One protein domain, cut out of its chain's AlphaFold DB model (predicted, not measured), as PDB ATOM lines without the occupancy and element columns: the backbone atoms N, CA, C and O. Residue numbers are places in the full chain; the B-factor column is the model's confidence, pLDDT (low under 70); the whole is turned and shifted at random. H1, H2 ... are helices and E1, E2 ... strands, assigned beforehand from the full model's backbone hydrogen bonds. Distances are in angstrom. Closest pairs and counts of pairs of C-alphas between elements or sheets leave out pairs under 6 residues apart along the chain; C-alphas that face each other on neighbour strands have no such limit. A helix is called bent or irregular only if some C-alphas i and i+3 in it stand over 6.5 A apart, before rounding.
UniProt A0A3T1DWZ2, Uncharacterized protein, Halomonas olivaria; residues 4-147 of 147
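What this domain is: This is residues 4 to 147 of the 147 residues of an uncharacterized protein of Halomonas olivaria (UniProt A0A3T1DWZ2). A helical hairpin of H3 and H4 makes the middle of the domain, with H1 and the strand hairpin E1 and E2 toward one end and H5 set crosswise at the other, near H4, where residues 141 to 147 stick out. The short strand pair E3 and E4 lies between the strand hairpin and the first part of H4. The printed part has 144 residues, with five named helices and four named strands in the order H1, E1, E2, E3, H2, E4, H3, H4, H5; its two sheets have two antiparallel strands each, and the class is mostly helix. The whole is compact, with a radius of gyration of the C-alphas of 16.8 A and spans of 53 by 38 by 31 A.

How they stand to each other: H1, residues 4 to 19, touches H3, residues 74 to 90, with residues 10 to 17 alone; the closest C-alphas, of Ile 17 and Gly 82, are 6.2 A apart, and the two run opposite ways at a steep tilt of 48 degrees. The closest C-alphas of H1 and E1, residues 27 to 32, are those of Gln 10 and Ile 27, 6.2 A apart. E1 and E2, residues 38 to 43, form an antiparallel hairpin at 152 degrees, with N 31 and O 39 at 2.9 A, within hydrogen-bond range. The closest C-alphas of E2 and E3, residues 48 to 50, are those of Ser 42 and Trp 49, 5.2 A apart. E3 and E4, residues 66 to 68, are antiparallel at 167 degrees, with N 49 and O 67 at 2.8 A, within hydrogen-bond range. H2, residues 62 to 65, only just touches H4, residues 100 to 119, with 3 pairs of C-alphas within 8 A, the closest those of Lys 65 and Gly 100, 6.9 A apart; H4 does so with residues 100 to 104 alone. H3 and H4 touch as a helical hairpin, opposite ways at a shallow tilt of 22 degrees, with the C-alphas of Phe 76 and Leu 114 closest at 7.0 A. H5, residues 130 to 145, is close to H4 but not clearly touching, about perpendicular at 77 degrees, with the C-alphas of Phe 113 and Tyr 136 closest at 7.4 A. Every O i to N i+4 pair is within hydrogen-bond range in H4 and H5, against 11 of 12 in H1 and 11 of 13 in H3; H2 is too short for such a pair.

Where its parts are: H1 begins at C-alpha 4, (110.117, 130.709, 115.809), and is 22.9 A long. E1 is 13.8 A long, E2 13.3 A, E3 6.7 A, H2 5.1 A and E4 6.3 A. H3, 24.9 A, is irregular, with C-alphas 75 and 78 7.7 A apart. H4, 28.5 A, begins at C-alpha 100, (115.314, 129.263, 137.810). H5, 23.1 A, ends at C-alpha 145, (132.888, 133.817, 162.217).

The domain as a whole: The two C-alphas farthest apart, of Asp 35 and Gln 146, are 54.1 A apart. The printed part has no cut. The link from E3 to H2, with 11 residues, is long. The mean pLDDT of the printed part is 93.5, and residues 145 to 147 are under 70.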
ATOM      1  N   ALA A   4     108.972 130.461 116.681       91.00
ATOM      2  CA  ALA A   4     110.117 130.709 115.809       91.00
ATOM      3  C   ALA A   4     110.583 132.169 115.899       91.00
ATOM      4  O   ALA A   4     111.779 132.424 116.014       91.00
ATOM      5  N   GLU A   5     109.640 133.112 115.919       92.62
ATOM      6  CA  GLU A   5     109.907 134.536 116.140       92.62
ATOM      7  C   GLU A   5     110.548 134.771 117.513       92.62
ATOM      8  O   GLU A   5     111.595 135.409 117.595       92.62
ATOM      9  N   PHE A   6     109.981 134.196 118.580       92.56
ATOM     10  CA  PHE A   6     110.516 134.339 119.939       92.56
ATOM     11  C   PHE A   6     111.967 133.841 120.038       92.56
ATOM     12  O   PHE A   6     112.838 134.536 120.564       92.56
ATOM     13  N   HIS A   7     112.255 132.658 119.492       90.94
ATOM     14  CA  HIS A   7     113.607 132.104 119.503       90.94
ATOM     15  C   HIS A   7     114.576 132.878 118.603       90.94
ATOM     16  O   HIS A   7     115.741 133.041 118.966       90.94
ATOM     17  N   ALA A   8     114.117 133.391 117.458       92.69
ATOM     18  CA  ALA A   8     114.935 134.242 116.600       92.69
ATOM     19  C   ALA A   8     115.351 135.532 117.324       92.69
ATOM     20  O   ALA A   8     116.520 135.914 117.259       92.69
ATOM     21  N   GLU A   9     114.438 136.164 118.066       92.31
ATOM     22  CA  GLU A   9     114.750 137.329 118.903       92.31
ATOM     23  C   GLU A   9     115.791 136.995 119.985       92.31
ATOM     24  O   GLU A   9     116.787 137.704 120.132       92.31
ATOM     25  N   GLN A  10     115.648 135.861 120.677       91.69
ATOM     26  CA  GLN A  10     116.636 135.412 121.667       91.69
ATOM     27  C   GLN A  10     118.026 135.142 121.055       91.69
ATOM     28  O   GLN A  10     119.054 135.437 121.668       91.69
ATOM     29  N   LEU A  11     118.091 134.609 119.831       91.25
ATOM     30  CA  LEU A  11     119.359 134.403 119.125       91.25
ATOM     31  C   LEU A  11     120.024 135.728 118.736       91.25
ATOM     32  O   LEU A  11     121.247 135.853 118.859       91.25
ATOM     33  N   LYS A  12     119.238 136.731 118.322       90.44
ATOM     34  CA  LYS A  12     119.748 138.087 118.066       90.44
ATOM     35  C   LYS A  12     120.355 138.690 119.327       90.44
ATOM     36  O   LYS A  12     121.455 139.229 119.254       90.44
ATOM     37  N   VAL A  13     119.712 138.516 120.484       90.88
ATOM     38  CA  VAL A  13     120.254 138.956 121.783       90.88
ATOM     39  C   VAL A  13     121.620 138.322 122.051       90.88
ATOM     40  O   VAL A  13     122.570 139.009 122.416       90.88
ATOM     41  N   LEU A  14     121.753 137.006 121.857       90.69
ATOM     42  CA  LEU A  14     123.025 136.312 122.070       90.69
ATOM     43  C   LEU A  14     124.138 136.821 121.147       90.69
ATOM     44  O   LEU A  14     125.299 136.862 121.560       90.69
ATOM     45  N   HIS A  15     123.804 137.193 119.910       88.69
ATOM     46  CA  HIS A  15     124.749 137.821 118.992       88.69
ATOM     47  C   HIS A  15     125.120 139.237 119.456       88.69
ATOM     48  O   HIS A  15     126.304 139.531 119.607       88.69
ATOM     49  N   ALA A  16     124.123 140.057 119.781       88.38
ATOM     50  CA  ALA A  16     124.260 141.416 120.298       88.38
ATOM     51  C   ALA A  16     125.158 141.496 121.548       88.38
ATOM     52  O   ALA A  16     126.075 142.311 121.609       88.38
ATOM     53  N   ILE A  17     124.980 140.579 122.508       87.12
ATOM     54  CA  ILE A  17     125.825 140.484 123.712       87.12
ATOM     55  C   ILE A  17     127.296 140.234 123.355       87.12
ATOM     56  O   ILE A  17     128.185 140.720 124.051       87.12
ATOM     57  N   LYS A  18     127.581 139.466 122.294       83.94
ATOM     58  CA  LYS A  18     128.965 139.194 121.871       83.94
ATOM     59  C   LYS A  18     129.625 140.408 121.223       83.94
ATOM     60  O   LYS A  18     130.831 140.562 121.373       83.94
ATOM     61  N   VAL A  19     128.856 141.219 120.497       86.56
ATOM     62  CA  VAL A  19     129.367 142.405 119.789       86.56
ATOM     63  C   VAL A  19     129.307 143.683 120.633       86.56
ATOM     64  O   VAL A  19     129.927 144.672 120.266       86.56
ATOM     65  N   GLY A  20     128.628 143.650 121.786       81.12
ATOM     66  CA  GLY A  20     128.529 144.778 122.719       81.12
ATOM     67  C   GLY A  20     127.426 145.789 122.388       81.12
ATOM     68  O   GLY A  20     127.365 146.836 123.018       81.12
ATOM     69  N   GLU A  21     126.540 145.483 121.439       81.75
ATOM     70  CA  GLU A  21     125.447 146.360 121.002       81.75
ATOM     71  C   GLU A  21     124.100 145.723 121.347       81.75
ATOM     72  O   GLU A  21     123.458 145.090 120.509       81.75
ATOM     73  N   ILE A  22     123.686 145.820 122.611       83.75
ATOM     74  CA  ILE A  22     122.460 145.171 123.088       83.75
ATOM     75  C   ILE A  22     121.278 146.140 122.988       83.75
ATOM     76  O   ILE A  22     121.245 147.153 123.682       83.75
ATOM     77  N   ASP A  23     120.277 145.806 122.167       89.00
ATOM     78  CA  ASP A  23     119.011 146.547 122.121       89.00
ATOM     79  C   ASP A  23     118.258 146.392 123.460       89.00
ATOM     80  O   ASP A  23     117.953 145.262 123.864       89.00
ATOM     81  N   PRO A  24     117.919 147.490 124.166       90.38
ATOM     82  CA  PRO A  24     117.150 147.422 125.407       90.38
ATOM     83  C   PRO A  24     115.758 146.798 125.227       90.38
ATOM     84  O   PRO A  24     115.199 146.277 126.190       90.38
ATOM     85  N   ASN A  25     115.198 146.791 124.018       92.62
ATOM     86  CA  ASN A  25     113.898 146.179 123.748       92.62
ATOM     87  C   ASN A  25     113.979 144.676 123.461       92.62
ATOM     88  O   ASN A  25     112.940 144.023 123.324       92.62
ATOM     89  N   ALA A  26     115.188 144.120 123.385       92.19
ATOM     90  CA  ALA A  26     115.389 142.729 123.029       92.19
ATOM     91  C   ALA A  26     114.805 141.786 124.093       92.19
ATOM     92  O   ALA A  26     114.941 142.008 125.300       92.19
ATOM     93  N   ILE A  27     114.136 140.729 123.639       95.06
ATOM     94  CA  ILE A  27     113.333 139.839 124.485       95.06
ATOM     95  C   ILE A  27     114.225 138.801 125.173       95.06
ATOM     96  O   ILE A  27     115.029 138.133 124.527       95.06
ATOM     97  N   ILE A  28     114.041 138.625 126.484       95.06
ATOM     98  CA  ILE A  28     114.817 137.673 127.291       95.06
ATOM     99  C   ILE A  28     113.981 136.489 127.720       95.06
ATOM    100  O   ILE A  28     114.341 135.341 127.447       95.06
ATOM    101  N   THR A  29     112.858 136.755 128.371       96.00
ATOM    102  CA  THR A  29     111.987 135.715 128.904       96.00
ATOM    103  C   THR A  29     110.578 135.856 128.363       96.00
ATOM    104  O   THR A  29     110.092 136.942 128.043       96.00
ATOM    105  N   GLY A  30     109.905 134.718 128.268       94.81
ATOM    106  CA  GLY A  30     108.521 134.621 127.856       94.81
ATOM    107  C   GLY A  30     107.926 133.309 128.337       94.81
ATOM    108  O   GLY A  30     108.656 132.377 128.678       94.81
ATOM    109  N   MET A  31     106.604 133.253 128.362       94.50
ATOM    110  CA  MET A  31     105.845 132.041 128.644       94.50
ATOM    111  C   MET A  31     105.009 131.655 127.430       94.50
ATOM    112  O   MET A  31     104.504 132.523 126.717       94.50
ATOM    113  N   VAL A  32     104.874 130.352 127.210       93.31
ATOM    114  CA  VAL A  32     104.002 129.801 126.171       93.31
ATOM    115  C   VAL A  32     102.561 129.853 126.675       93.31
ATOM    116  O   VAL A  32     102.292 129.467 127.813       93.31
ATOM    117  N   LEU A  33     101.660 130.355 125.839       93.50
ATOM    118  CA  LEU A  33     100.217 130.370 126.052       93.50
ATOM    119  C   LEU A  33      99.580 129.084 125.503       93.50
ATOM    120  O   LEU A  33     100.205 128.332 124.757       93.50
ATOM    121  N   GLU A  34      98.317 128.834 125.852       93.19
ATOM    122  CA  GLU A  34      97.586 127.628 125.425       93.19
ATOM    123  C   GLU A  34      97.478 127.492 123.898       93.19
ATOM    124  O   GLU A  34      97.450 126.381 123.373       93.19
ATOM    125  N   ASP A  35      97.482 128.615 123.176       92.81
ATOM    126  CA  ASP A  35      97.451 128.671 121.711       92.81
ATOM    127  C   ASP A  35      98.832 128.468 121.052       92.81
ATOM    128  O   ASP A  35      98.964 128.558 119.830       92.81
ATOM    129  N   GLY A  36      99.877 128.205 121.844       90.00
ATOM    130  CA  GLY A  36     101.256 128.035 121.381       90.00
ATOM    131  C   GLY A  36     101.991 129.344 121.079       90.00
ATOM    132  O   GLY A  36     103.159 129.315 120.679       90.00
ATOM    133  N   SER A  37     101.348 130.498 121.270       93.12
ATOM    134  CA  SER A  37     102.005 131.797 121.174       93.12
ATOM    135  C   SER A  37     102.784 132.127 122.452       93.12
ATOM    136  O   SER A  37     102.600 131.517 123.501       93.12
ATOM    137  N   TYR A  38     103.702 133.087 122.366       94.81
ATOM    138  CA  TYR A  38     104.502 133.549 123.496       94.81
ATOM    139  C   TYR A  38     103.982 134.879 124.037       94.81
ATOM    140  O   TYR A  38     103.879 135.868 123.300       94.81
ATOM    141  N   HIS A  39     103.754 134.915 125.348       95.06
ATOM    142  CA  HIS A  39     103.633 136.137 126.129       95.06
ATOM    143  C   HIS A  39     105.017 136.556 126.637       95.06
ATOM    144  O   HIS A  39     105.724 135.770 127.270       95.06
ATOM    145  N   ILE A  40     105.422 137.789 126.334       96.62
ATOM    146  CA  ILE A  40     106.727 138.331 126.727       96.62
ATOM    147  C   ILE A  40     106.688 138.673 128.215       96.62
ATOM    148  O   ILE A  40     105.836 139.446 128.638       96.62
ATOM    149  N   LEU A  41     107.639 138.138 128.980       96.94
ATOM    150  CA  LEU A  41     107.764 138.410 130.409       96.94
ATOM    151  C   LEU A  41     108.767 139.526 130.691       96.94
ATOM    152  O   LEU A  41     108.528 140.347 131.573       96.94
ATOM    153  N   SER A  42     109.904 139.552 129.991       97.50
ATOM    154  CA  SER A  42     110.941 140.567 130.223       97.50
ATOM    155  C   SER A  42     111.824 140.815 129.011       97.50
ATOM    156  O   SER A  42     112.080 139.917 128.200       97.50
ATOM    157  N   ARG A  43     112.325 142.045 128.933       96.38
ATOM    158  CA  ARG A  43     113.279 142.555 127.945       96.38
ATOM    159  C   ARG A  43     114.576 142.974 128.617       96.38
ATOM    160  O   ARG A  43     114.597 143.227 129.817       96.38
ATOM    161  N   ILE A  44     115.652 143.097 127.839       94.44
ATOM    162  CA  ILE A  44     116.974 143.506 128.334       94.44
ATOM    163  C   ILE A  44     116.885 144.760 129.212       94.44
ATOM    164  O   ILE A  44     117.413 144.771 130.319       94.44
ATOM    165  N   GLY A  45     116.223 145.806 128.727       94.31
ATOM    166  CA  GLY A  45     116.179 147.117 129.367       94.31
ATOM    167  C   GLY A  45     115.406 147.150 130.681       94.31
ATOM    168  O   GLY A  45     115.607 148.080 131.457       94.31
ATOM    169  N   ASP A  46     114.575 146.142 130.954       97.44
ATOM    170  CA  ASP A  46     113.773 146.096 132.170       97.44
ATOM    171  C   ASP A  46     114.686 146.012 133.407       97.44
ATOM    172  O   ASP A  46     115.665 145.259 133.452       97.44
ATOM    173  N   ASP A  47     114.357 146.784 134.442       97.38
ATOM    174  CA  ASP A  47     115.087 146.762 135.717       97.38
ATOM    175  C   ASP A  47     114.814 145.490 136.526       97.38
ATOM    176  O   ASP A  47     115.624 145.083 137.364       97.38
ATOM    177  N   VAL A  48     113.675 144.849 136.266       97.88
ATOM    178  CA  VAL A  48     113.250 143.627 136.937       97.88
ATOM    179  C   VAL A  48     112.822 142.609 135.895       97.88
ATOM    180  O   VAL A  48     111.906 142.866 135.120       97.88
ATOM    181  N   TRP A  49     113.475 141.449 135.884       98.19
ATOM    182  CA  TRP A  49     113.111 140.349 134.995       98.19
ATOM    183  C   TRP A  49     112.305 139.291 135.727       98.19
ATOM    184  O   TRP A  49     112.674 138.868 136.821       98.19
ATOM    185  N   THR A  50     111.257 138.805 135.078       97.88
ATOM    186  CA  THR A  50     110.448 137.666 135.492       97.88
ATOM    187  C   THR A  50     110.884 136.436 134.707       97.88
ATOM    188  O   THR A  50     110.866 136.404 133.473       97.88
ATOM    189  N   LEU A  51     111.297 135.401 135.431       97.06
ATOM    190  CA  LEU A  51     111.634 134.094 134.886       97.06
ATOM    191  C   LEU A  51     110.350 133.269 134.691       97.06
ATOM    192  O   LEU A  51     109.496 133.277 135.577       97.06
ATOM    193  N   PRO A  52     110.199 132.541 133.569       94.94
ATOM    194  CA  PRO A  52     108.992 131.770 133.309       94.94
ATOM    195  C   PRO A  52     108.867 130.581 134.262       94.94
ATOM    196  O   PRO A  52     109.866 129.964 134.647       94.94
ATOM    197  N   ASP A  53     107.626 130.209 134.570       93.50
ATOM    198  CA  ASP A  53     107.297 129.097 135.472       93.50
ATOM    199  C   ASP A  53     107.920 127.765 135.047       93.50
ATOM    200  O   ASP A  53     108.291 126.955 135.894       93.50
ATOM    201  N   SER A  54     108.136 127.568 133.743       92.25
ATOM    202  CA  SER A  54     108.786 126.380 133.178       92.25
ATOM    203  C   SER A  54     110.220 126.145 133.683       92.25
ATOM    204  O   SER A  54     110.758 125.041 133.547       92.25
ATOM    205  N   LEU A  55     110.856 127.155 134.289       94.56
ATOM    206  CA  LEU A  55     112.184 127.040 134.895       94.56
ATOM    207  C   LEU A  55     112.164 126.559 136.352       94.56
ATOM    208  O   LEU A  55     113.240 126.310 136.908       94.56
ATOM    209  N   PHE A  56     110.991 126.419 136.969       95.06
ATOM    210  CA  PHE A  56     110.836 126.111 138.388       95.06
ATOM    211  C   PHE A  56     110.021 124.838 138.622       95.06
ATOM    212  O   PHE A  56     109.261 124.382 137.772       95.06
ATOM    213  N   SER A  57     110.185 124.262 139.813       92.00
ATOM    214  CA  SER A  57     109.245 123.269 140.333       92.00
ATOM    215  C   SER A  57     107.921 123.942 140.716       92.00
ATOM    216  O   SER A  57     107.881 125.145 140.984       92.00
ATOM    217  N   ALA A  58     106.843 123.161 140.794       89.19
ATOM    218  CA  ALA A  58     105.545 123.660 141.244       89.19
ATOM    219  C   ALA A  58     105.617 124.259 142.664       89.19
ATOM    220  O   ALA A  58     106.383 123.794 143.509       89.19
ATOM    221  N   GLY A  59     104.801 125.284 142.925       87.00
ATOM    222  CA  GLY A  59     104.667 125.901 144.251       87.00
ATOM    223  C   GLY A  59     105.729 126.947 144.609       87.00
ATOM    224  O   GLY A  59     105.711 127.470 145.721       87.00
ATOM    225  N   ILE A  60     106.642 127.289 143.695       93.38
ATOM    226  CA  ILE A  60     107.545 128.428 143.891       93.38
ATOM    227  C   ILE A  60     106.747 129.733 143.792       93.38
ATOM    228  O   ILE A  60     106.050 129.967 142.808       93.38
ATOM    229  N   VAL A  61     106.870 130.586 144.811       92.00
ATOM    230  CA  VAL A  61     106.203 131.896 144.871       92.00
ATOM    231  C   VAL A  61     106.795 132.879 143.861       92.00
ATOM    232  O   VAL A  61     107.995 132.841 143.582       92.00
ATOM    233  N   ASP A  62     105.981 133.801 143.351       90.38
ATOM    234  CA  ASP A  62     106.368 134.692 142.247       90.38
ATOM    235  C   ASP A  62     107.562 135.594 142.571       90.38
ATOM    236  O   ASP A  62     108.430 135.800 141.726       90.38
ATOM    237  N   SER A  63     107.702 136.031 143.825       90.12
ATOM    238  CA  SER A  63     108.858 136.827 144.261       90.12
ATOM    239  C   SER A  63     110.198 136.094 144.099       90.12
ATOM    240  O   SER A  63     111.243 136.723 143.940       90.12
ATOM    241  N   MET A  64     110.190 134.757 144.102       91.56
ATOM    242  CA  MET A  64     111.383 133.929 143.895       91.56
ATOM    243  C   MET A  64     111.705 133.727 142.407       91.56
ATOM    244  O   MET A  64     112.775 133.201 142.091       91.56
ATOM    245  N   LYS A  65     110.808 134.147 141.508       95.69
ATOM    246  CA  LYS A  65     110.959 134.068 140.049       95.69
ATOM    247  C   LYS A  65     111.479 135.372 139.441       95.69
ATOM    248  O   LYS A  65     111.621 135.461 138.227       95.69
ATOM    249  N   MET A  66     111.782 136.371 140.268       97.12
ATOM    250  CA  MET A  66     112.203 137.697 139.823       97.12
ATOM    251  C   MET A  66     113.712 137.915 140.008       97.12
ATOM    252  O   MET A  66     114.313 137.456 140.984       97.12
ATOM    253  N   ILE A  67     114.315 138.655 139.079       98.00
ATOM    254  CA  ILE A  67     115.690 139.163 139.131       98.00
ATOM    255  C   ILE A  67     115.607 140.686 139.128       98.00
ATOM    256  O   ILE A  67     115.166 141.264 138.144       98.00
ATOM    257  N   ASN A  68     116.023 141.337 140.215       97.88
ATOM    258  CA  ASN A  68     115.933 142.790 140.356       97.88
ATOM    259  C   ASN A  68     117.316 143.446 140.245       97.88
ATOM    260  O   ASN A  68     118.080 143.466 141.213       97.88
ATOM    261  N   PHE A  69     117.620 144.024 139.084       98.19
ATOM    262  CA  PHE A  69     118.898 144.679 138.800       98.19
ATOM    263  C   PHE A  69     119.099 146.000 139.556       98.19
ATOM    264  O   PHE A  69     120.227 146.496 139.614       98.19
ATOM    265  N   LEU A  70     118.061 146.552 140.194       97.75
ATOM    266  CA  LEU A  70     118.199 147.732 141.056       97.75
ATOM    267  C   LEU A  70     119.034 147.445 142.309       97.75
ATOM    268  O   LEU A  70     119.614 148.367 142.870       97.75
ATOM    269  N   HIS A  71     119.156 146.176 142.715       96.69
ATOM    270  CA  HIS A  71     120.046 145.767 143.808       96.69
ATOM    271  C   HIS A  71     121.530 145.763 143.414       96.69
ATOM    272  O   HIS A  71     122.394 145.614 144.276       96.69
ATOM    273  N   VAL A  72     121.837 145.907 142.125       98.19
ATOM    274  CA  VAL A  72     123.204 145.902 141.604       98.19
ATOM    275  C   VAL A  72     123.718 147.344 141.546       98.19
ATOM    276  O   VAL A  72     123.002 148.218 141.024       98.19
ATOM    277  N   PRO A  73     124.953 147.618 142.016       98.12
ATOM    278  CA  PRO A  73     125.570 148.929 141.854       98.12
ATOM    279  C   PRO A  73     125.577 149.367 140.387       98.12
ATOM    280  O   PRO A  73     125.849 148.564 139.491       98.12
ATOM    281  N   VAL A  74     125.295 150.651 140.143       97.19
ATOM    282  CA  VAL A  74     125.091 151.206 138.789       97.19
ATOM    283  C   VAL A  74     126.260 150.876 137.856       97.19
ATOM    284  O   VAL A  74     126.025 150.465 136.724       97.19
ATOM    285  N   ALA A  75     127.496 150.954 138.359       97.06
ATOM    286  CA  ALA A  75     128.717 150.680 137.597       97.06
ATOM    287  C   ALA A  75     128.798 149.256 137.008       97.06
ATOM    288  O   ALA A  75     129.508 149.030 136.033       97.06
ATOM    289  N   PHE A  76     128.066 148.291 137.573       97.56
ATOM    290  CA  PHE A  76     128.101 146.889 137.149       97.56
ATOM    291  C   PHE A  76     126.784 146.385 136.561       97.56
ATOM    292  O   PHE A  76     126.722 145.249 136.087       97.56
ATOM    293  N   ARG A  77     125.722 147.198 136.607       96.12
ATOM    294  CA  ARG A  77     124.356 146.762 136.299       96.12
ATOM    295  C   ARG A  77     124.218 146.250 134.871       96.12
ATOM    296  O   ARG A  77     123.694 145.160 134.666       96.12
ATOM    297  N   GLU A  78     124.712 147.014 133.903       93.62
ATOM    298  CA  GLU A  78     124.650 146.654 132.485       93.62
ATOM    299  C   GLU A  78     125.466 145.392 132.184       93.62
ATOM    300  O   GLU A  78     124.974 144.462 131.543       93.62
ATOM    301  N   THR A  79     126.676 145.302 132.738       93.81
ATOM    302  CA  THR A  79     127.530 144.122 132.584       93.81
ATOM    303  C   THR A  79     126.867 142.872 133.154       93.81
ATOM    304  O   THR A  79     126.783 141.849 132.472       93.81
ATOM    305  N   LEU A  80     126.342 142.943 134.383       96.12
ATOM    306  CA  LEU A  80     125.676 141.796 134.999       96.12
ATOM    307  C   LEU A  80     124.405 141.416 134.234       96.12
ATOM    308  O   LEU A  80     124.139 140.231 134.056       96.12
ATOM    309  N   ARG A  81     123.652 142.389 133.721       95.81
ATOM    310  CA  ARG A  81     122.496 142.152 132.853       95.81
ATOM    311  C   ARG A  81     122.875 141.340 131.612       95.81
ATOM    312  O   ARG A  81     122.245 140.316 131.351       95.81
ATOM    313  N   GLY A  82     123.945 141.716 130.910       94.19
ATOM    314  CA  GLY A  82     124.472 140.943 129.780       94.19
ATOM    315  C   GLY A  82     124.900 139.521 130.173       94.19
ATOM    316  O   GLY A  82     124.558 138.552 129.491       94.19
ATOM    317  N   CYS A  83     125.582 139.367 131.315       94.44
ATOM    318  CA  CYS A  83     125.971 138.054 131.838       94.44
ATOM    319  C   CYS A  83     124.757 137.164 132.146       94.44
ATOM    320  O   CYS A  83     124.744 135.992 131.767       94.44
ATOM    321  N   ILE A  84     123.732 137.708 132.811       96.69
ATOM    322  CA  ILE A  84     122.515 136.972 133.172       96.69
ATOM    323  C   ILE A  84     121.708 136.616 131.925       96.69
ATOM    324  O   ILE A  84     121.290 135.467 131.804       96.69
ATOM    325  N   ALA A  85     121.552 137.536 130.968       95.88
ATOM    326  CA  ALA A  85     120.897 137.252 129.690       95.88
ATOM    327  C   ALA A  85     121.560 136.071 128.978       95.88
ATOM    328  O   ALA A  85     120.902 135.086 128.645       95.88
ATOM    329  N   ARG A  86     122.887 136.115 128.814       94.81
ATOM    330  CA  ARG A  86     123.631 135.011 128.198       94.81
ATOM    331  C   ARG A  86     123.450 133.704 128.967       94.81
ATOM    332  O   ARG A  86     123.274 132.660 128.338       94.81
ATOM    333  N   TYR A  87     123.495 133.752 130.295       95.56
ATOM    334  CA  TYR A  87     123.365 132.562 131.129       95.56
ATOM    335  C   TYR A  87     121.973 131.927 131.022       95.56
ATOM    336  O   TYR A  87     121.874 130.708 130.917       95.56
ATOM    337  N   ILE A  88     120.913 132.735 130.968       95.31
ATOM    338  CA  ILE A  88     119.540 132.264 130.742       95.31
ATOM    339  C   ILE A  88     119.411 131.615 129.359       95.31
ATOM    340  O   ILE A  88     118.872 130.519 129.243       95.31
ATOM    341  N   LEU A  89     119.909 132.286 128.316       93.56
ATOM    342  CA  LEU A  89     119.656 131.903 126.924       93.56
ATOM    343  C   LEU A  89     120.538 130.753 126.424       93.56
ATOM    344  O   LEU A  89     120.101 129.958 125.599       93.56
ATOM    345  N   SER A  90     121.784 130.669 126.895       92.00
ATOM    346  CA  SER A  90     122.765 129.685 126.408       92.00
ATOM    347  C   SER A  90     123.322 128.758 127.485       92.00
ATOM    348  O   SER A  90     123.964 127.762 127.159       92.00
ATOM    349  N   GLY A  91     123.084 129.052 128.766       92.31
ATOM    350  CA  GLY A  91     123.691 128.310 129.864       92.31
ATOM    351  C   GLY A  91     125.220 128.387 129.855       92.31
ATOM    352  O   GLY A  91     125.816 129.418 129.537       92.31
ATOM    353  N   ILE A  92     125.851 127.286 130.258       90.31
ATOM    354  CA  ILE A  92     127.302 127.083 130.192       90.31
ATOM    355  C   ILE A  92     127.544 125.912 129.245       90.31
ATOM    356  O   ILE A  92     126.881 124.883 129.361       90.31
ATOM    357  N   GLU A  93     128.500 126.062 128.334       89.06
ATOM    358  CA  GLU A  93     128.872 125.011 127.388       89.06
ATOM    359  C   GLU A  93     129.205 123.695 128.113       89.06
ATOM    360  O   GLU A  93     129.874 123.683 129.148       89.06
ATOM    361  N   GLY A  94     128.677 122.581 127.599       90.31
ATOM    362  CA  GLY A  94     128.823 121.263 128.221       90.31
ATOM    363  C   GLY A  94     127.957 121.031 129.465       90.31
ATOM    364  O   GLY A  94     128.066 119.976 130.090       90.31
ATOM    365  N   ARG A  95     127.085 121.976 129.844       90.12
ATOM    366  CA  ARG A  95     126.102 121.813 130.925       90.12
ATOM    367  C   ARG A  95     124.677 121.957 130.399       90.12
ATOM    368  O   ARG A  95     124.437 122.560 129.358       90.12
ATOM    369  N   SER A  96     123.721 121.408 131.141       89.12
ATOM    370  CA  SER A  96     122.303 121.659 130.888       89.12
ATOM    371  C   SER A  96     121.950 123.131 131.128       89.12
ATOM    372  O   SER A  96     122.607 123.825 131.911       89.12
ATOM    373  N   LEU A  97     120.886 123.602 130.463       91.00
ATOM    374  CA  LEU A  97     120.349 124.941 130.701       91.00
ATOM    375  C   LEU A  97     119.977 125.115 132.183       91.00
ATOM    376  O   LEU A  97     119.403 124.200 132.790       91.00
ATOM    377  N   PRO A  98     120.299 126.274 132.779       94.75
ATOM    378  CA  PRO A  98     120.115 126.470 134.202       94.75
ATOM    379  C   PRO A  98     118.629 126.577 134.558       94.75
ATOM    380  O   PRO A  98     117.833 127.200 133.857       94.75
ATOM    381  N   LYS A  99     118.254 125.978 135.690       95.94
ATOM    382  CA  LYS A  99     116.919 126.147 136.278       95.94
ATOM    383  C   LYS A  99     116.817 127.494 136.989       95.94
ATOM    384  O   LYS A  99     117.828 128.104 137.341       95.94
ATOM    385  N   GLY A 100     115.591 127.938 137.257       95.94
ATOM    386  CA  GLY A 100     115.314 129.263 137.810       95.94
ATOM    387  C   GLY A 100     116.016 129.521 139.147       95.94
ATOM    388  O   GLY A 100     116.616 130.575 139.347       95.94
ATOM    389  N   GLY A 101     116.056 128.512 140.026       95.38
ATOM    390  CA  GLY A 101     116.810 128.585 141.282       95.38
ATOM    391  C   GLY A 101     118.318 128.776 141.079       95.38
ATOM    392  O   GLY A 101     118.941 129.548 141.803       95.38
ATOM    393  N   THR A 102     118.902 128.133 140.064       96.12
ATOM    394  CA  THR A 102     120.325 128.272 139.724       96.12
ATOM    395  C   THR A 102     120.632 129.663 139.173       96.12
ATOM    396  O   THR A 102     121.600 130.284 139.608       96.12
ATOM    397  N   ILE A 103     119.788 130.181 138.272       97.56
ATOM    398  CA  ILE A 103     119.915 131.540 137.718       97.56
ATOM    399  C   ILE A 103     119.878 132.572 138.846       97.56
ATOM    400  O   ILE A 103     120.771 133.412 138.957       97.56
ATOM    401  N   ARG A 104     118.879 132.473 139.727       96.69
ATOM    402  CA  ARG A 104     118.722 133.391 140.855       96.69
ATOM    403  C   ARG A 104     119.857 133.271 141.871       96.69
ATOM    404  O   ARG A 104     120.330 134.283 142.379       96.69
ATOM    405  N   GLY A 105     120.325 132.055 142.150       96.62
ATOM    406  CA  GLY A 105     121.487 131.827 143.008       96.62
ATOM    407  C   GLY A 105     122.743 132.505 142.462       96.62
ATOM    408  O   GLY A 105     123.422 133.218 143.198       96.62
ATOM    409  N   PHE A 106     123.008 132.351 141.162       97.31
ATOM    410  CA  PHE A 106     124.110 133.037 140.492       97.31
ATOM    411  C   PHE A 106     123.964 134.563 140.567       97.31
ATOM    412  O   PHE A 106     124.905 135.235 140.986       97.31
ATOM    413  N   PHE A 107     122.781 135.104 140.257       98.25
ATOM    414  CA  PHE A 107     122.501 136.540 140.364       98.25
ATOM    415  C   PHE A 107     122.777 137.090 141.771       98.25
ATOM    416  O   PHE A 107     123.460 138.103 141.916       98.25
ATOM    417  N   ASN A 108     122.291 136.407 142.810       97.62
ATOM    418  CA  ASN A 108     122.476 136.836 144.194       97.62
ATOM    419  C   ASN A 108     123.958 136.833 144.593       97.62
ATOM    420  O   ASN A 108     124.440 137.803 145.174       97.62
ATOM    421  N   LEU A 109     124.694 135.767 144.262       97.31
ATOM    422  CA  LEU A 109     126.123 135.662 144.572       97.31
ATOM    423  C   LEU A 109     126.954 136.710 143.825       97.31
ATOM    424  O   LEU A 109     127.844 137.317 144.419       97.31
ATOM    425  N   ALA A 110     126.645 136.946 142.548       97.75
ATOM    426  CA  ALA A 110     127.280 137.996 141.765       97.75
ATOM    427  C   ALA A 110     126.993 139.376 142.370       97.75
ATOM    428  O   ALA A 110     127.919 140.150 142.585       97.75
ATOM    429  N   THR A 111     125.736 139.659 142.720       98.31
ATOM    430  CA  THR A 111     125.338 140.934 143.331       98.31
ATOM    431  C   THR A 111     126.103 141.203 144.627       98.31
ATOM    432  O   THR A 111     126.621 142.299 144.793       98.31
ATOM    433  N   LEU A 112     126.259 140.204 145.506       97.94
ATOM    434  CA  LEU A 112     127.042 140.350 146.742       97.94
ATOM    435  C   LEU A 112     128.498 140.751 146.470       97.94
ATOM    436  O   LEU A 112     129.006 141.681 147.093       97.94
ATOM    437  N   PHE A 113     129.153 140.080 145.522       98.06
ATOM    438  CA  PHE A 113     130.533 140.397 145.163       98.06
ATOM    439  C   PHE A 113     130.662 141.796 144.548       98.06
ATOM    440  O   PHE A 113     131.550 142.556 144.924       98.06
ATOM    441  N   LEU A 114     129.758 142.162 143.638       98.44
ATOM    442  CA  LEU A 114     129.764 143.471 142.980       98.44
ATOM    443  C   LEU A 114     129.483 144.615 143.963       98.44
ATOM    444  O   LEU A 114     130.106 145.669 143.858       98.44
ATOM    445  N   SER A 115     128.585 144.412 144.928       98.12
ATOM    446  CA  SER A 115     128.351 145.375 146.008       98.12
ATOM    447  C   SER A 115     129.594 145.553 146.873       98.12
ATOM    448  O   SER A 115     129.995 146.685 147.124       98.12
ATOM    449  N   TRP A 116     130.267 144.457 147.238       98.31
ATOM    450  CA  TRP A 116     131.525 144.534 147.977       98.31
ATOM    451  C   TRP A 116     132.618 145.274 147.191       98.31
ATOM    452  O   TRP A 116     133.279 146.145 147.747       98.31
ATOM    453  N   LEU A 117     132.776 145.007 145.886       98.31
ATOM    454  CA  LEU A 117     133.712 145.755 145.034       98.31
ATOM    455  C   LEU A 117     133.411 147.256 145.042       98.31
ATOM    456  O   LEU A 117     134.322 148.067 145.201       98.31
ATOM    457  N   HIS A 118     132.135 147.614 144.904       98.00
ATOM    458  CA  HIS A 118     131.698 149.004 144.923       98.00
ATOM    459  C   HIS A 118     132.016 149.688 146.264       98.00
ATOM    460  O   HIS A 118     132.476 150.829 146.271       98.00
ATOM    461  N   GLU A 119     131.840 148.992 147.391       97.56
ATOM    462  CA  GLU A 119     132.245 149.469 148.724       97.56
ATOM    463  C   GLU A 119     133.764 149.654 148.852       97.56
ATOM    464  O   GLU A 119     134.208 150.559 149.552       97.56
ATOM    465  N   GLN A 120     134.567 148.855 148.138       97.69
ATOM    466  CA  GLN A 120     136.022 149.040 148.037       97.69
ATOM    467  C   GLN A 120     136.428 150.105 146.999       97.69
ATOM    468  O   GLN A 120     137.602 150.211 146.651       97.69
ATOM    469  N   HIS A 121     135.470 150.882 146.479       97.44
ATOM    470  CA  HIS A 121     135.664 151.881 145.422       97.44
ATOM    471  C   HIS A 121     136.180 151.315 144.087       97.44
ATOM    472  O   HIS A 121     136.654 152.060 143.228       97.44
ATOM    473  N   ILE A 122     136.035 150.007 143.869       97.81
ATOM    474  CA  ILE A 122     136.321 149.360 142.591       97.81
ATOM    475  C   ILE A 122     135.046 149.433 141.755       97.81
ATOM    476  O   ILE A 122     134.022 148.857 142.113       97.81
ATOM    477  N   THR A 123     135.098 150.150 140.633       96.88
ATOM    478  CA  THR A 123     133.932 150.385 139.757       96.88
ATOM    479  C   THR A 123     134.053 149.712 138.393       96.88
ATOM    480  O   THR A 123     133.113 149.746 137.602       96.88
ATOM    481  N   ARG A 124     135.185 149.060 138.104       95.31
ATOM    482  CA  ARG A 124     135.428 148.360 136.840       95.31
ATOM    483  C   ARG A 124     135.896 146.939 137.104       95.31
ATOM    484  O   ARG A 124     136.829 146.713 137.865       95.31
ATOM    485  N   LEU A 125     135.293 145.973 136.409       93.94
ATOM    486  CA  LEU A 125     135.704 144.569 136.519       93.94
ATOM    487  C   LEU A 125     137.124 144.317 135.990       93.94
ATOM    488  O   LEU A 125     137.764 143.369 136.429       93.94
ATOM    489  N   SER A 126     137.633 145.175 135.097       95.81
ATOM    490  CA  SER A 126     139.022 145.120 134.616       95.81
ATOM    491  C   SER A 126     140.059 145.313 135.720       95.81
ATOM    492  O   SER A 126     141.203 144.903 135.553       95.81
ATOM    493  N   ASP A 127     139.663 145.925 136.834       96.00
ATOM    494  CA  ASP A 127     140.563 146.288 137.927       96.00
ATOM    495  C   ASP A 127     140.588 145.187 139.008       96.00
ATOM    496  O   ASP A 127     141.357 145.240 139.968       96.00
ATOM    497  N   VAL A 128     139.752 144.153 138.846       96.62
ATOM    498  CA  VAL A 128     139.668 143.012 139.758       96.62
ATOM    499  C   VAL A 128     140.836 142.067 139.493       96.62
ATOM    500  O   VAL A 128     140.886 141.359 138.488       96.62
ATOM    501  N   THR A 129     141.770 142.023 140.437       97.12
ATOM    502  CA  THR A 129     142.910 141.098 140.412       97.12
ATOM    503  C   THR A 129     142.630 139.842 141.249       97.12
ATOM    504  O   THR A 129     141.726 139.846 142.092       97.12
ATOM    505  N   PRO A 130     143.429 138.767 141.108       97.31
ATOM    506  CA  PRO A 130     143.340 137.615 142.006       97.31
ATOM    507  C   PRO A 130     143.475 137.983 143.491       97.31
ATOM    508  O   PRO A 130     142.827 137.366 144.333       97.31
ATOM    509  N   LEU A 131     144.261 139.020 143.816       97.62
ATOM    510  CA  LEU A 131     144.400 139.522 145.185       97.62
ATOM    511  C   LEU A 131     143.081 140.107 145.712       97.62
ATOM    512  O   LEU A 131     142.691 139.789 146.831       97.62
ATOM    513  N   ILE A 132     142.366 140.890 144.896       97.69
ATOM    514  CA  ILE A 132     141.022 141.392 145.238       97.69
ATOM    515  C   ILE A 132     140.057 140.222 145.475       97.69
ATOM    516  O   ILE A 132     139.287 140.224 146.435       97.69
ATOM    517  N   GLY A 133     140.134 139.181 144.639       96.44
ATOM    518  CA  GLY A 133     139.354 137.956 144.827       96.44
ATOM    519  C   GLY A 133     139.637 137.273 146.169       96.44
ATOM    520  O   GLY A 133     138.705 136.891 146.878       96.44
ATOM    521  N   GLN A 134     140.910 137.168 146.558       97.50
ATOM    522  CA  GLN A 134     141.310 136.608 147.851       97.50
ATOM    523  C   GLN A 134     140.793 137.452 149.027       97.50
ATOM    524  O   GLN A 134     140.245 136.903 149.982       97.50
ATOM    525  N   GLN A 135     140.883 138.781 148.930       97.88
ATOM    526  CA  GLN A 135     140.355 139.696 149.946       97.88
ATOM    527  C   GLN A 135     138.846 139.522 150.150       97.88
ATOM    528  O   GLN A 135     138.388 139.477 151.292       97.88
ATOM    529  N   TYR A 136     138.074 139.350 149.073       97.81
ATOM    530  CA  TYR A 136     136.641 139.066 149.186       97.81
ATOM    531  C   TYR A 136     136.361 137.733 149.893       97.81
ATOM    532  O   TYR A 136     135.456 137.639 150.727       97.81
ATOM    533  N   VAL A 137     137.144 136.692 149.593       96.94
ATOM    534  CA  VAL A 137     137.028 135.391 150.269       96.94
ATOM    535  C   VAL A 137     137.286 135.530 151.770       96.94
ATOM    536  O   VAL A 137     136.539 134.963 152.571       96.94
ATOM    537  N   ASP A 138     138.305 136.288 152.164       97.19
ATOM    538  CA  ASP A 138     138.637 136.489 153.574       97.19
ATOM    539  C   ASP A 138     137.598 137.362 154.292       97.19
ATOM    540  O   ASP A 138     137.182 137.021 155.401       97.19
ATOM    541  N   PHE A 139     137.056 138.381 153.620       96.50
ATOM    542  CA  PHE A 139     135.881 139.125 154.084       96.50
ATOM    543  C   PHE A 139     134.687 138.194 154.357       96.50
ATOM    544  O   PHE A 139     134.101 138.217 155.442       96.50
ATOM    545  N   CYS A 140     134.372 137.293 153.421       95.50
ATOM    546  CA  CYS A 140     133.279 136.333 153.578       95.50
ATOM    547  C   CYS A 140     133.494 135.373 154.759       95.50
ATOM    548  O   CYS A 140     132.529 134.994 155.428       95.50
ATOM    549  N   LYS A 141     134.738 134.952 155.026       94.38
ATOM    550  CA  LYS A 141     135.067 134.137 156.208       94.38
ATOM    551  C   LYS A 141     134.867 134.929 157.502       94.38
ATOM    552  O   LYS A 141     134.307 134.381 158.449       94.38
ATOM    553  N   GLY A 142     135.258 136.205 157.518       93.19
ATOM    554  CA  GLY A 142     135.053 137.104 158.655       93.19
ATOM    555  C   GLY A 142     133.580 137.224 159.049       93.19
ATOM    556  O   GLY A 142     133.244 137.047 160.217       93.19
ATOM    557  N   LEU A 143     132.683 137.392 158.070       89.75
ATOM    558  CA  LEU A 143     131.233 137.443 158.310       89.75
ATOM    559  C   LEU A 143     130.664 136.141 158.895       89.75
ATOM    560  O   LEU A 143     129.714 136.173 159.674       89.75
ATOM    561  N   LYS A 144     131.212 134.984 158.505       77.62
ATOM    562  CA  LYS A 144     130.768 133.677 159.016       77.62
ATOM    563  C   LYS A 144     131.207 133.431 160.455       77.62
ATOM    564  O   LYS A 144     130.491 132.754 161.174       77.62
ATOM    565  N   SER A 145     132.359 133.966 160.857       65.94
ATOM    566  CA  SER A 145     132.888 133.817 162.217       65.94
ATOM    567  C   SER A 145     132.196 134.717 163.249       65.94
ATOM    568  O   SER A 145     132.438 134.551 164.441       65.94
ATOM    569  N   GLN A 146     131.390 135.688 162.807       59.59
ATOM    570  CA  GLN A 146     130.643 136.620 163.663       59.59
ATOM    571  C   GLN A 146     129.183 136.194 163.903       59.59
ATOM    572  O   GLN A 146     128.426 136.940 164.524       59.59
ATOM    573  N   LYS A 147     128.778 135.024 163.397       47.72
ATOM    574  CA  LYS A 147     127.483 134.391 163.669       47.72
ATOM    575  C   LYS A 147     127.654 133.252 164.659       47.72
ATOM    576  O   LYS A 147     126.711 133.059 165.451       47.72
TER     577      LYS A 147